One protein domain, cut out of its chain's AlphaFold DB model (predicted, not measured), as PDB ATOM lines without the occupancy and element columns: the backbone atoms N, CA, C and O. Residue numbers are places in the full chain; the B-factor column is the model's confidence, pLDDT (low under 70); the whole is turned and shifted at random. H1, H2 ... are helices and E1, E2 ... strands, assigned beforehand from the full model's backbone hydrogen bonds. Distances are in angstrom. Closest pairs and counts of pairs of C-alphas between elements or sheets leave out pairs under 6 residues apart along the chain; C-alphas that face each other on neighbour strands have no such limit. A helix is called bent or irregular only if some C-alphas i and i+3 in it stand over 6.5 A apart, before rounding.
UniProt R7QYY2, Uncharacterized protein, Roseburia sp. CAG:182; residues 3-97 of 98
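What this domain is: This is residues 3 to 97 of the 98 residues of an uncharacterized protein of Roseburia sp. CAG:182 (UniProt R7QYY2). A single strongly twisted sheet of five strands forms the middle of the domain, with one helix packed on each of its faces: H2 over E3 on one face, and H1 over E4 and near the edge strand E5 on the other. The long hairpin E3 and E4 runs through the middle of the sheet, and E4 bends sharply, by 80 degrees at residue 60. The 95 printed residues hold five named strands and two named helices, in the order E1 E2 H1 E3 E4 E5 H2; the sheet's order is E2 E1 E3 E4 E5, all antiparallel, and the class is mixed, helices and strands. The whole is compact, with a radius of gyration of the C-alphas of 12.5 A, and spans 34 by 32 by 22 A.

Where its parts are: E1, residues 3 to 8, begins at C-alpha 3, (24.832, -19.331, 74.157), and is 15.8 A long. E2 takes residues 15 to 20, 13.8 A. H1 takes residues 30 to 40, 15.3 A. E3, residues 46 to 54, measures 26.2 A, and E4, residues 57 to 68, 29.0 A, from C-alpha 57 at (33.085, -15.414, 69.351). E5 takes residues 73 to 77, 12.4 A. H2, residues 82 to 92, 14.5 A, ends at C-alpha 92, (36.820, -23.307, 71.891); it is neither bent nor irregular, but only just: C-alphas 89 and 92 are 6.4 A apart.

How they stand to each other: E1 and E2 form a hairpin at 150 degrees, with N 16 and O 7 at 2.9 A. E1 and E3 are antiparallel neighbours at 144 degrees, with N 6 and O 49 at 2.9 A. E2, H1 and E3 make a split strand-helix-strand unit, two strands running the same way with E1 between them in the sheet; its crossover is right-handed. E3, E4 and E5 form a meander, each strand the antiparallel neighbour of the one before, with N 48 and O 65 at 2.8 A and N 66 and O 75 at 2.8 A. H1 is on the sheet at a height of 7.4 A, slantwise to the strands at 54 degrees to E4 on the local plane; its closest C-alphas to E5 are those of Glu 31 and Phe 76, 5.5 A. H2 is on the opposite face at a height of 8.5 A, slantwise at 42 degrees to E3 on the local plane; the closest C-alphas of the two are those of Met 49 and Met 84, 7.1 A. H1 and H2 are apart. In both helices every O i to N i+4 pair is within hydrogen-bond range.

The domain as a whole: The two C-alphas farthest apart, those of Asp 55 and Arg 71, are 37.2 A apart. The printed part has no cut and no long link. Mean pLDDT of the printed part is 87.5; residues 13 and 27 are under 70.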
ATOM      1  N   PHE A   3      24.012 -18.134  74.002       92.25
ATOM      2  CA  PHE A   3      24.832 -19.331  74.157       92.25
ATOM      3  C   PHE A   3      24.576 -20.380  73.093       92.25
ATOM      4  O   PHE A   3      23.502 -20.449  72.493       92.25
ATOM      5  N   HIS A   4      25.577 -21.234  72.922       93.56
ATOM      6  CA  HIS A   4      25.454 -22.495  72.224       93.56
ATOM      7  C   HIS A   4      25.533 -23.663  73.197       93.56
ATOM      8  O   HIS A   4      26.215 -23.608  74.223       93.56
ATOM      9  N   VAL A   5      24.865 -24.751  72.824       93.62
ATOM     10  CA  VAL A   5      25.097 -26.063  73.424       93.62
ATOM     11  C   VAL A   5      25.920 -26.885  72.461       93.62
ATOM     12  O   VAL A   5      25.511 -27.130  71.322       93.62
ATOM     13  N   LEU A   6      27.088 -27.297  72.933       93.06
ATOM     14  CA  LEU A   6      28.028 -28.107  72.184       93.06
ATOM     15  C   LEU A   6      28.032 -29.517  72.764       93.06
ATOM     16  O   LEU A   6      28.128 -29.707  73.977       93.06
ATOM     17  N   LYS A   7      27.936 -30.519  71.896       91.00
ATOM     18  CA  LYS A   7      28.153 -31.913  72.265       91.00
ATOM     19  C   LYS A   7      29.537 -32.322  71.807       91.00
ATOM     20  O   LYS A   7      29.854 -32.192  70.626       91.00
ATOM     21  N   LEU A   8      30.323 -32.857  72.731       83.25
ATOM     22  CA  LEU A   8      31.570 -33.507  72.372       83.25
ATOM     23  C   LEU A   8      31.264 -34.884  71.782       83.25
ATOM     24  O   LEU A   8      30.574 -35.701  72.401       83.25
ATOM     25  N   ASN A   9      31.782 -35.142  70.589       80.25
ATOM     26  CA  ASN A   9      31.848 -36.482  70.048       80.25
ATOM     27  C   ASN A   9      33.128 -37.152  70.562       80.25
ATOM     28  O   ASN A   9      34.230 -36.821  70.137       80.25
ATOM     29  N   PHE A  10      32.984 -38.093  71.493       71.31
ATOM     30  CA  PHE A  10      34.128 -38.792  72.083       71.31
ATOM     31  C   PHE A  10      34.830 -39.743  71.102       71.31
ATOM     32  O   PHE A  10      35.978 -40.105  71.348       71.31
ATOM     33  N   ASP A  11      34.182 -40.122  69.996       74.94
ATOM     34  CA  ASP A  11      34.756 -41.056  69.023       74.94
ATOM     35  C   ASP A  11      35.801 -40.386  68.120       74.94
ATOM     36  O   ASP A  11      36.757 -41.032  67.693       74.94
ATOM     37  N   ASN A  12      35.632 -39.094  67.819       74.25
ATOM     38  CA  ASN A  12      36.510 -38.354  66.905       74.25
ATOM     39  C   ASN A  12      36.995 -36.993  67.441       74.25
ATOM     40  O   ASN A  12      37.751 -36.311  66.756       74.25
ATOM     41  N   GLY A  13      36.583 -36.599  68.648       69.38
ATOM     42  CA  GLY A  13      36.950 -35.328  69.275       69.38
ATOM     43  C   GLY A  13      36.245 -34.100  68.692       69.38
ATOM     44  O   GLY A  13      36.527 -32.986  69.124       69.38
ATOM     45  N   GLU A  14      35.332 -34.265  67.730       78.81
ATOM     46  CA  GLU A  14      34.633 -33.136  67.117       78.81
ATOM     47  C   GLU A  14      33.571 -32.548  68.050       78.81
ATOM     48  O   GLU A  14      32.877 -33.251  68.791       78.81
ATOM     49  N   LEU A  15      33.403 -31.229  67.972       82.06
ATOM     50  CA  LEU A  15      32.357 -30.499  68.678       82.06
ATOM     51  C   LEU A  15      31.187 -30.227  67.740       82.06
ATOM     52  O   LEU A  15      31.310 -29.509  66.749       82.06
ATOM     53  N   VAL A  16      30.025 -30.769  68.091       87.38
ATOM     54  CA  VAL A  16      28.786 -30.565  67.339       87.38
ATOM     55  C   VAL A  16      27.940 -29.511  68.039       87.38
ATOM     56  O   VAL A  16      27.564 -29.675  69.202       87.38
ATOM     57  N   ARG A  17      27.595 -28.436  67.325       89.25
ATOM     58  CA  ARG A  17      26.627 -27.440  67.801       89.25
ATOM     59  C   ARG A  17      25.216 -28.011  67.687       89.25
ATOM     60  O   ARG A  17      24.757 -28.297  66.586       89.25
ATOM     61  N   LEU A  18      24.530 -28.162  68.815       89.19
ATOM     62  CA  LEU A  18      23.171 -28.713  68.858       89.19
ATOM     63  C   LEU A  18      22.086 -27.660  68.988       89.19
ATOM     64  O   LEU A  18      20.954 -27.884  68.570       89.19
ATOM     65  N   TYR A  19      22.413 -26.537  69.613       90.62
ATOM     66  CA  TYR A  19      21.445 -25.490  69.881       90.62
ATOM     67  C   TYR A  19      22.120 -24.135  69.960       90.62
ATOM     68  O   TYR A  19      23.265 -24.035  70.406       90.62
ATOM     69  N   ALA A  20      21.374 -23.115  69.546       90.69
ATOM     70  CA  ALA A  20      21.712 -21.718  69.722       90.69
ATOM     71  C   ALA A  20      20.535 -20.975  70.340       90.69
ATOM     72  O   ALA A  20      19.396 -21.149  69.902       90.69
ATOM     73  N   SER A  21      20.805 -20.162  71.359       89.06
ATOM     74  CA  SER A  21      19.744 -19.435  72.041       89.06
ATOM     75  C   SER A  21      19.196 -18.291  71.199       89.06
ATOM     76  O   SER A  21      19.925 -17.487  70.613       89.06
ATOM     77  N   GLU A  22      17.871 -18.206  71.149       85.12
ATOM     78  CA  GLU A  22      17.186 -17.111  70.464       85.12
ATOM     79  C   GLU A  22      17.185 -15.842  71.323       85.12
ATOM     80  O   GLU A  22      17.376 -14.740  70.800       85.12
ATOM     81  N   GLU A  23      17.075 -16.017  72.640       80.50
ATOM     82  CA  GLU A  23      17.022 -14.954  73.640       80.50
ATOM     83  C   GLU A  23      18.313 -14.877  74.466       80.50
ATOM     84  O   GLU A  23      19.118 -15.819  74.511       80.50
ATOM     85  N   ASP A  24      18.500 -13.726  75.112       80.12
ATOM     86  CA  ASP A  24      19.526 -13.559  76.129       80.12
ATOM     87  C   ASP A  24      19.201 -14.429  77.342       80.12
ATOM     88  O   ASP A  24      18.099 -14.404  77.893       80.12
ATOM     89  N   ILE A  25      20.201 -15.172  77.791       74.94
ATOM     90  CA  ILE A  25      20.125 -15.944  79.025       74.94
ATOM     91  C   ILE A  25      20.985 -15.318  80.110       74.94
ATOM     92  O   ILE A  25      21.981 -14.631  79.871       74.94
ATOM     93  N   ASN A  26      20.586 -15.604  81.336       73.00
ATOM     94  CA  ASN A  26      21.312 -15.297  82.544       73.00
ATOM     95  C   ASN A  26      21.406 -16.564  83.410       73.00
ATOM     96  O   ASN A  26      20.896 -17.636  83.083       73.00
ATOM     97  N   LYS A  27      22.082 -16.443  84.549       66.69
ATOM     98  CA  LYS A  27      22.312 -17.571  85.461       66.69
ATOM     99  C   LYS A  27      21.033 -18.131  86.095       66.69
ATOM    100  O   LYS A  27      21.124 -19.187  86.709       66.69
ATOM    101  N   GLU A  28      19.908 -17.426  85.996       76.81
ATOM    102  CA  GLU A  28      18.631 -17.802  86.607       76.81
ATOM    103  C   GLU A  28      17.736 -18.585  85.638       76.81
ATOM    104  O   GLU A  28      16.939 -19.394  86.093       76.81
ATOM    105  N   ASN A  29      17.875 -18.393  84.320       83.94
ATOM    106  CA  ASN A  29      16.981 -19.002  83.322       83.94
ATOM    107  C   ASN A  29      17.628 -20.096  82.452       83.94
ATOM    108  O   ASN A  29      16.924 -20.789  81.715       83.94
ATOM    109  N   ILE A  30      18.953 -20.262  82.518       86.69
ATOM    110  CA  ILE A  30      19.682 -21.195  81.650       86.69
ATOM    111  C   ILE A  30      19.276 -22.657  81.876       86.69
ATOM    112  O   ILE A  30      19.147 -23.411  80.916       86.69
ATOM    113  N   GLU A  31      19.014 -23.049  83.123       86.56
ATOM    114  CA  GLU A  31      18.621 -24.413  83.485       86.56
ATOM    115  C   GLU A  31      17.239 -24.775  82.923       86.56
ATOM    116  O   GLU A  31      17.119 -25.741  82.168       86.56
ATOM    117  N   ASP A  32      16.225 -23.948  83.185       85.88
ATOM    118  CA  ASP A  32      14.866 -24.136  82.660       85.88
ATOM    119  C   ASP A  32      14.832 -24.128  81.123       85.88
ATOM    120  O   ASP A  32      14.092 -24.894  80.493       85.88
ATOM    121  N   CYS A  33      15.650 -23.271  80.501       87.75
ATOM    122  CA  CYS A  33      15.818 -23.229  79.052       87.75
ATOM    123  C   CYS A  33      16.362 -24.565  78.528       87.75
ATOM    124  O   CYS A  33      15.747 -25.186  77.658       87.75
ATOM    125  N   LEU A  34      17.475 -25.043  79.090       89.19
ATOM    126  CA  LEU A  34      18.120 -26.295  78.694       89.19
ATOM    127  C   LEU A  34      17.218 -27.511  78.909       89.19
ATOM    128  O   LEU A  34      17.141 -28.365  78.025       89.19
ATOM    129  N   TYR A  35      16.492 -27.564  80.027       86.25
ATOM    130  CA  TYR A  35      15.531 -28.628  80.308       86.25
ATOM    131  C   TYR A  35      14.457 -28.714  79.215       86.25
ATOM    132  O   TYR A  35      14.234 -29.774  78.617       86.25
ATOM    133  N   ARG A  36      13.815 -27.578  78.901       86.94
ATOM    134  CA  ARG A  36      12.771 -27.496  77.868       86.94
ATOM    135  C   ARG A  36      13.305 -27.874  76.491       86.94
ATOM    136  O   ARG A  36      12.677 -28.660  75.785       86.94
ATOM    137  N   VAL A  37      14.444 -27.304  76.108       87.50
ATOM    138  CA  VAL A  37      15.032 -27.476  74.775       87.50
ATOM    139  C   VAL A  37      15.565 -28.895  74.590       87.50
ATOM    140  O   VAL A  37      15.292 -29.504  73.559       87.50
ATOM    141  N   GLY A  38      16.277 -29.445  75.577       83.94
ATOM    142  CA  GLY A  38      16.818 -30.803  75.515       83.94
ATOM    143  C   GLY A  38      15.721 -31.859  75.397       83.94
ATOM    144  O   GLY A  38      15.814 -32.749  74.552       83.94
ATOM    145  N   THR A  39      14.636 -31.697  76.164       80.50
ATOM    146  CA  THR A  39      13.466 -32.587  76.102       80.50
ATOM    147  C   THR A  39      12.735 -32.469  74.762       80.50
ATOM    148  O   THR A  39      12.446 -33.479  74.121       80.50
ATOM    149  N   ALA A  40      12.457 -31.244  74.298       85.19
ATOM    150  CA  ALA A  40      11.742 -31.018  73.041       85.19
ATOM    151  C   ALA A  40      12.522 -31.529  71.817       85.19
ATOM    152  O   ALA A  40      11.934 -32.123  70.913       85.19
ATOM    153  N   ASN A  41      13.846 -31.340  71.810       84.00
ATOM    154  CA  ASN A  41      14.721 -31.759  70.716       84.00
ATOM    155  C   ASN A  41      15.212 -33.205  70.830       84.00
ATOM    156  O   ASN A  41      15.969 -33.642  69.963       84.00
ATOM    157  N   LYS A  42      14.797 -33.948  71.868       84.25
ATOM    158  CA  LYS A  42      15.210 -35.338  72.117       84.25
ATOM    159  C   LYS A  42      16.722 -35.505  72.008       84.25
ATOM    160  O   LYS A  42      17.219 -36.328  71.234       84.25
ATOM    161  N   TRP A  43      17.462 -34.665  72.730       88.75
ATOM    162  CA  TRP A  43      18.910 -34.810  72.764       88.75
ATOM    163  C   TRP A  43      19.275 -36.219  73.222       88.75
ATOM    164  O   TRP A  43      18.611 -36.829  74.051       88.75
ATOM    165  N   SER A  44      20.343 -36.762  72.654       88.12
ATOM    166  CA  SER A  44      20.842 -38.072  73.064       88.12
ATOM    167  C   SER A  44      21.266 -38.071  74.538       88.12
ATOM    168  O   SER A  44      21.611 -37.027  75.094       88.12
ATOM    169  N   THR A  45      21.350 -39.239  75.165       88.44
ATOM    170  CA  THR A  45      22.028 -39.330  76.462       88.44
ATOM    171  C   THR A  45      23.490 -38.858  76.335       88.44
ATOM    172  O   THR A  45      24.192 -39.247  75.397       88.44
ATOM    173  N   GLY A  46      23.955 -38.006  77.253       88.81
ATOM    174  CA  GLY A  46      25.339 -37.526  77.259       88.81
ATOM    175  C   GLY A  46      25.577 -36.245  78.054       88.81
ATOM    176  O   GLY A  46      24.676 -35.718  78.710       88.81
ATOM    177  N   PHE A  47      26.815 -35.758  77.964       89.31
ATOM    178  CA  PHE A  47      27.246 -34.484  78.530       89.31
ATOM    179  C   PHE A  47      27.428 -33.439  77.432       89.31
ATOM    180  O   PHE A  47      27.933 -33.730  76.346       89.31
ATOM    181  N   TYR A  48      27.050 -32.213  77.758       92.88
ATOM    182  CA  TYR A  48      27.025 -31.075  76.861       92.88
ATOM    183  C   TYR A  48      27.727 -29.890  77.507       92.88
ATOM    184  O   TYR A  48      27.573 -29.645  78.703       92.88
ATOM    185  N   MET A  49      28.476 -29.144  76.706       93.81
ATOM    186  CA  MET A  49      29.105 -27.899  77.113       93.81
ATOM    187  C   MET A  49      28.191 -26.730  76.761       93.81
ATOM    188  O   MET A  49      27.650 -26.665  75.656       93.81
ATOM    189  N   VAL A  50      28.020 -25.807  77.700       94.00
ATOM    190  CA  VAL A  50      27.169 -24.630  77.539       94.00
ATOM    191  C   VAL A  50      28.079 -23.414  77.463       94.00
ATOM    192  O   VAL A  50      28.715 -23.052  78.452       94.00
ATOM    193  N   VAL A  51      28.181 -22.810  76.280       93.31
ATOM    194  CA  VAL A  51      29.172 -21.761  75.994       93.31
ATOM    195  C   VAL A  51      28.495 -20.462  75.586       93.31
ATOM    196  O   VAL A  51      27.700 -20.428  74.648       93.31
ATOM    197  N   GLY A  52      28.807 -19.391  76.304       93.50
ATOM    198  CA  GLY A  52      28.388 -18.033  76.007       93.50
ATOM    199  C   GLY A  52      29.198 -17.442  74.858       93.50
ATOM    200  O   GLY A  52      30.390 -17.730  74.700       93.50
ATOM    201  N   TYR A  53      28.543 -16.616  74.051       92.00
ATOM    202  CA  TYR A  53      29.187 -15.926  72.945       92.00
ATOM    203  C   TYR A  53      28.696 -14.491  72.777       92.00
ATOM    204  O   TYR A  53      27.532 -14.167  73.032       92.00
ATOM    205  N   GLU A  54      29.603 -13.649  72.293       91.50
ATOM    206  CA  GLU A  54      29.387 -12.242  71.951       91.50
ATOM    207  C   GLU A  54      30.191 -11.919  70.687       91.50
ATOM    208  O   GLU A  54      31.235 -12.524  70.449       91.50
ATOM    209  N   ASP A  55      29.688 -11.022  69.833       90.50
ATOM    210  CA  ASP A  55      30.347 -10.625  68.577       90.50
ATOM    211  C   ASP A  55      30.854 -11.808  67.720       90.50
ATOM    212  O   ASP A  55      31.943 -11.777  67.144       90.50
ATOM    213  N   ASN A  56      30.045 -12.873  67.636       89.69
ATOM    214  CA  ASN A  56      30.351 -14.134  66.942       89.69
ATOM    215  C   ASN A  56      31.597 -14.874  67.454       89.69
ATOM    216  O   ASN A  56      32.188 -15.652  66.709       89.69
ATOM    217  N   LYS A  57      31.990 -14.678  68.712       93.19
ATOM    218  CA  LYS A  57      33.085 -15.414  69.351       93.19
ATOM    219  C   LYS A  57      32.646 -16.046  70.653       93.19
ATOM    220  O   LYS A  57      31.901 -15.438  71.417       93.19
ATOM    221  N   TYR A  58      33.149 -17.242  70.936       93.81
ATOM    222  CA  TYR A  58      32.946 -17.864  72.241       93.81
ATOM    223  C   TYR A  58      33.785 -17.157  73.304       93.81
ATOM    224  O   TYR A  58      35.009 -17.092  73.197       93.81
ATOM    225  N   THR A  59      33.133 -16.627  74.335       93.81
ATOM    226  CA  THR A  59      33.774 -15.771  75.345       93.81
ATOM    227  C   THR A  59      33.735 -16.369  76.746       93.81
ATOM    228  O   THR A  59      34.665 -16.146  77.522       93.81
ATOM    229  N   GLU A  60      32.714 -17.167  77.069       93.69
ATOM    230  CA  GLU A  60      32.510 -17.696  78.420       93.69
ATOM    231  C   GLU A  60      32.054 -19.161  78.410       93.69
ATOM    232  O   GLU A  60      31.199 -19.561  77.625       93.69
ATOM    233  N   LEU A  61      32.586 -19.958  79.336       93.56
ATOM    234  CA  LEU A  61      32.075 -21.289  79.649       93.56
ATOM    235  C   LEU A  61      31.048 -21.165  80.778       93.56
ATOM    236  O   LEU A  61      31.409 -20.941  81.931       93.56
ATOM    237  N   LEU A  62      29.765 -21.289  80.442       92.88
ATOM    238  CA  LEU A  62      28.660 -21.038  81.373       92.88
ATOM    239  C   LEU A  62      28.379 -22.228  82.291       92.88
ATOM    240  O   LEU A  62      27.873 -22.050  83.402       92.88
ATOM    241  N   GLY A  63      28.674 -23.437  81.823       93.50
ATOM    242  CA  GLY A  63      28.459 -24.657  82.582       93.50
ATOM    243  C   GLY A  63      28.464 -25.907  81.715       93.50
ATOM    244  O   GLY A  63      28.830 -25.896  80.536       93.50
ATOM    245  N   SER A  64      28.023 -26.997  82.327       93.19
ATOM    246  CA  SER A  64      27.775 -28.272  81.672       93.19
ATOM    247  C   SER A  64      26.324 -28.686  81.865       93.19
ATOM    248  O   SER A  64      25.664 -28.299  82.829       93.19
ATOM    249  N   TYR A  65      25.815 -29.465  80.923       92.75
ATOM    250  CA  TYR A  65      24.479 -30.028  80.981       92.75
ATOM    251  C   TYR A  65      24.560 -31.534  80.765       92.75
ATOM    252  O   TYR A  65      25.199 -31.998  79.823       92.75
ATOM    253  N   ALA A  66      23.938 -32.304  81.647       90.75
ATOM    254  CA  ALA A  66      23.806 -33.745  81.527       90.75
ATOM    255  C   ALA A  66      22.363 -34.077  81.157       90.75
ATOM    256  O   ALA A  66      21.428 -33.645  81.834       90.75
ATOM    257  N   HIS A  67      22.189 -34.867  80.103       90.56
ATOM    258  CA  HIS A  67      20.876 -35.309  79.655       90.56
ATOM    259  C   HIS A  67      20.814 -36.830  79.562       90.56
ATOM    260  O   HIS A  67      21.768 -37.467  79.112       90.56
ATOM    261  N   SER A  68      19.683 -37.408  79.953       86.88
ATOM    262  CA  SER A  68      19.324 -38.784  79.647       86.88
ATOM    263  C   SER A  68      17.816 -38.927  79.521       86.88
ATOM    264  O   SER A  68      17.088 -38.746  80.490       86.88
ATOM    265  N   ASP A  69      17.377 -39.330  78.337       77.38
ATOM    266  CA  ASP A  69      16.004 -39.701  78.002       77.38
ATOM    267  C   ASP A  69      15.577 -41.048  78.609       77.38
ATOM    268  O   ASP A  69      14.393 -41.315  78.775       77.38
ATOM    269  N   ILE A  70      16.540 -41.902  78.963       79.44
ATOM    270  CA  ILE A  70      16.289 -43.211  79.587       79.44
ATOM    271  C   ILE A  70      16.038 -43.078  81.094       79.44
ATOM    272  O   ILE A  70      15.299 -43.869  81.678       79.44
ATOM    273  N   ARG A  71      16.718 -42.128  81.743       76.81
ATOM    274  CA  ARG A  71      16.694 -41.941  83.205       76.81
ATOM    275  C   ARG A  71      15.996 -40.652  83.645       76.81
ATOM    276  O   ARG A  71      16.109 -40.310  84.818       76.81
ATOM    277  N   ASP A  72      15.343 -39.944  82.723       80.56
ATOM    278  CA  ASP A  72      14.744 -38.619  82.941       80.56
ATOM    279  C   ASP A  72      15.716 -37.635  83.619       80.56
ATOM    280  O   ASP A  72      15.378 -36.912  84.556       80.56
ATOM    281  N   ILE A  73      16.970 -37.635  83.159       84.44
ATOM    282  CA  ILE A  73      18.008 -36.732  83.660       84.44
ATOM    283  C   ILE A  73      18.074 -35.510  82.749       84.44
ATOM    284  O   ILE A  73      18.211 -35.626  81.532       84.44
ATOM    285  N   ALA A  74      18.035 -34.333  83.355       88.31
ATOM    286  CA  ALA A  74      18.214 -33.054  82.687       88.31
ATOM    287  C   ALA A  74      18.764 -32.062  83.715       88.31
ATOM    288  O   ALA A  74      18.009 -31.367  84.387       88.31
ATOM    289  N   ILE A  75      20.082 -32.084  83.905       89.44
ATOM    290  CA  ILE A  75      20.756 -31.375  84.996       89.44
ATOM    291  C   ILE A  75      21.764 -30.405  84.407       89.44
ATOM    292  O   ILE A  75      22.691 -30.813  83.706       89.44
ATOM    293  N   PHE A  76      21.603 -29.127  84.727       91.19
ATOM    294  CA  PHE A  76      22.616 -28.112  84.487       91.19
ATOM    295  C   PHE A  76      23.523 -27.971  85.715       91.19
ATOM    296  O   PHE A  76      23.064 -28.015  86.853       91.19
ATOM    297  N   SER A  77      24.820 -27.785  85.489       91.62
ATOM    298  CA  SER A  77      25.803 -27.524  86.536       91.62
ATOM    299  C   SER A  77      26.750 -26.414  86.105       91.62
ATOM    300  O   SER A  77      27.319 -26.454  85.013       91.62
ATOM    301  N   LYS A  78      26.982 -25.449  87.001       90.62
ATOM    302  CA  LYS A  78      28.055 -24.451  86.838       90.62
ATOM    303  C   LYS A  78      29.438 -25.057  87.066       90.62
ATOM    304  O   LYS A  78      30.421 -24.536  86.553       90.62
ATOM    305  N   GLU A  79      29.515 -26.147  87.823       91.44
ATOM    306  CA  GLU A  79      30.744 -26.920  87.965       91.44
ATOM    307  C   GLU A  79      30.912 -27.785  86.719       91.44
ATOM    308  O   GLU A  79      30.138 -28.716  86.475       91.44
ATOM    309  N   VAL A  80      31.898 -27.422  85.902       91.19
ATOM    310  CA  VAL A  80      32.220 -28.119  84.660       91.19
ATOM    311  C   VAL A  80      33.270 -29.195  84.943       91.19
ATOM    312  O   VAL A  80      34.273 -28.898  85.593       91.19
ATOM    313  N   PRO A  81      33.080 -30.440  84.470       90.38
ATOM    314  CA  PRO A  81      34.100 -31.475  84.584       90.38
ATOM    315  C   PRO A  81      35.440 -31.042  83.974       90.38
ATOM    316  O   PRO A  81      35.460 -30.447  82.898       90.38
ATOM    317  N   ALA A  82      36.557 -31.414  84.609       91.88
ATOM    318  CA  ALA A  82      37.901 -30.982  84.201       91.88
ATOM    319  C   ALA A  82      38.197 -31.225  82.708       91.88
ATOM    320  O   ALA A  82      38.634 -30.316  82.019       91.88
ATOM    321  N   PHE A  83      37.839 -32.396  82.169       87.94
ATOM    322  CA  PHE A  83      38.078 -32.703  80.751       87.94
ATOM    323  C   PHE A  83      37.353 -31.750  79.783       87.94
ATOM    324  O   PHE A  83      37.830 -31.499  78.682       87.94
ATOM    325  N   MET A  84      36.180 -31.231  80.162       90.62
ATOM    326  CA  MET A  84      35.465 -30.231  79.365       90.62
ATOM    327  C   MET A  84      36.131 -28.868  79.482       90.62
ATOM    328  O   MET A  84      36.152 -28.119  78.511       90.62
ATOM    329  N   GLN A  85      36.666 -28.551  80.659       93.25
ATOM    330  CA  GLN A  85      37.405 -27.319  80.872       93.25
ATOM    331  C   GLN A  85      38.685 -27.288  80.030       93.25
ATOM    332  O   GLN A  85      38.924 -26.289  79.358       93.25
ATOM    333  N   ASP A  86      39.413 -28.404  79.962       92.44
ATOM    334  CA  ASP A  86      40.597 -28.546  79.107       92.44
ATOM    335  C   ASP A  86      40.245 -28.291  77.628       92.44
ATOM    336  O   ASP A  86      40.860 -27.463  76.966       92.44
ATOM    337  N   ILE A  87      39.177 -28.918  77.117       90.94
ATOM    338  CA  ILE A  87      38.718 -28.719  75.728       90.94
ATOM    339  C   ILE A  87      38.281 -27.274  75.472       90.94
ATOM    340  O   ILE A  87      38.532 -26.725  74.398       90.94
ATOM    341  N   TRP A  88      37.595 -26.661  76.437       93.44
ATOM    342  CA  TRP A  88      37.188 -25.267  76.340       93.44
ATOM    343  C   TRP A  88      38.399 -24.351  76.170       93.44
ATOM    344  O   TRP A  88      38.427 -23.563  75.222       93.44
ATOM    345  N   ASP A  89      39.379 -24.463  77.067       94.31
ATOM    346  CA  ASP A  89      40.553 -23.594  77.067       94.31
ATOM    347  C   ASP A  89      41.469 -23.863  75.859       94.31
ATOM    348  O   ASP A  89      42.008 -22.906  75.303       94.31
ATOM    349  N   ASP A  90      41.584 -25.115  75.402       91.38
ATOM    350  CA  ASP A  90      42.472 -25.485  74.295       91.38
ATOM    351  C   ASP A  90      41.873 -25.244  72.901       91.38
ATOM    352  O   ASP A  90      42.619 -25.016  71.950       91.38
ATOM    353  N   SER A  91      40.548 -25.370  72.730       88.88
ATOM    354  CA  SER A  91      39.943 -25.528  71.391       88.88
ATOM    355  C   SER A  91      38.707 -24.677  71.100       88.88
ATOM    356  O   SER A  91      38.260 -24.660  69.956       88.88
ATOM    357  N   ILE A  92      38.102 -24.016  72.092       91.38
ATOM    358  CA  ILE A  92      36.820 -23.307  71.891       91.38
ATOM    359  C   ILE A  92      36.922 -21.835  72.271       91.38
ATOM    360  O   ILE A  92      36.360 -20.971  71.597       91.38
ATOM    361  N   LYS A  93      37.608 -21.526  73.367       93.94
ATOM    362  CA  LYS A  93      37.677 -20.176  73.913       93.94
ATOM    363  C   LYS A  93      38.296 -19.203  72.912       93.94
ATOM    364  O   LYS A  93      39.453 -19.326  72.530       93.94
ATOM    365  N   GLY A  94      37.531 -18.183  72.535       92.56
ATOM    366  CA  GLY A  94      37.945 -17.151  71.584       92.56
ATOM    367  C   GLY A  94      37.766 -17.524  70.110       92.56
ATOM    368  O   GLY A  94      37.964 -16.652  69.258       92.56
ATOM    369  N   GLU A  95      37.358 -18.758  69.804       91.75
ATOM    370  CA  GLU A  95      37.080 -19.188  68.435       91.75
ATOM    371  C   GLU A  95      35.883 -18.447  67.843       91.75
ATOM    372  O   GLU A  95      34.917 -18.101  68.537       91.75
ATOM    373  N   ASN A  96      35.946 -18.217  66.529       90.44
ATOM    374  CA  ASN A  96      34.830 -17.636  65.797       90.44
ATOM    375  C   ASN A  96      33.732 -18.682  65.588       90.44
ATOM    376  O   ASN A  96      33.977 -19.845  65.274       90.44
ATOM    377  N   ILE A  97      32.494 -18.225  65.690       84.25
ATOM    378  CA  ILE A  97      31.308 -18.988  65.344       84.25
ATOM    379  C   ILE A  97      31.211 -19.034  63.817       84.25
ATOM    380  O   ILE A  97      30.895 -18.029  63.183       84.25
TER     381      ILE A  97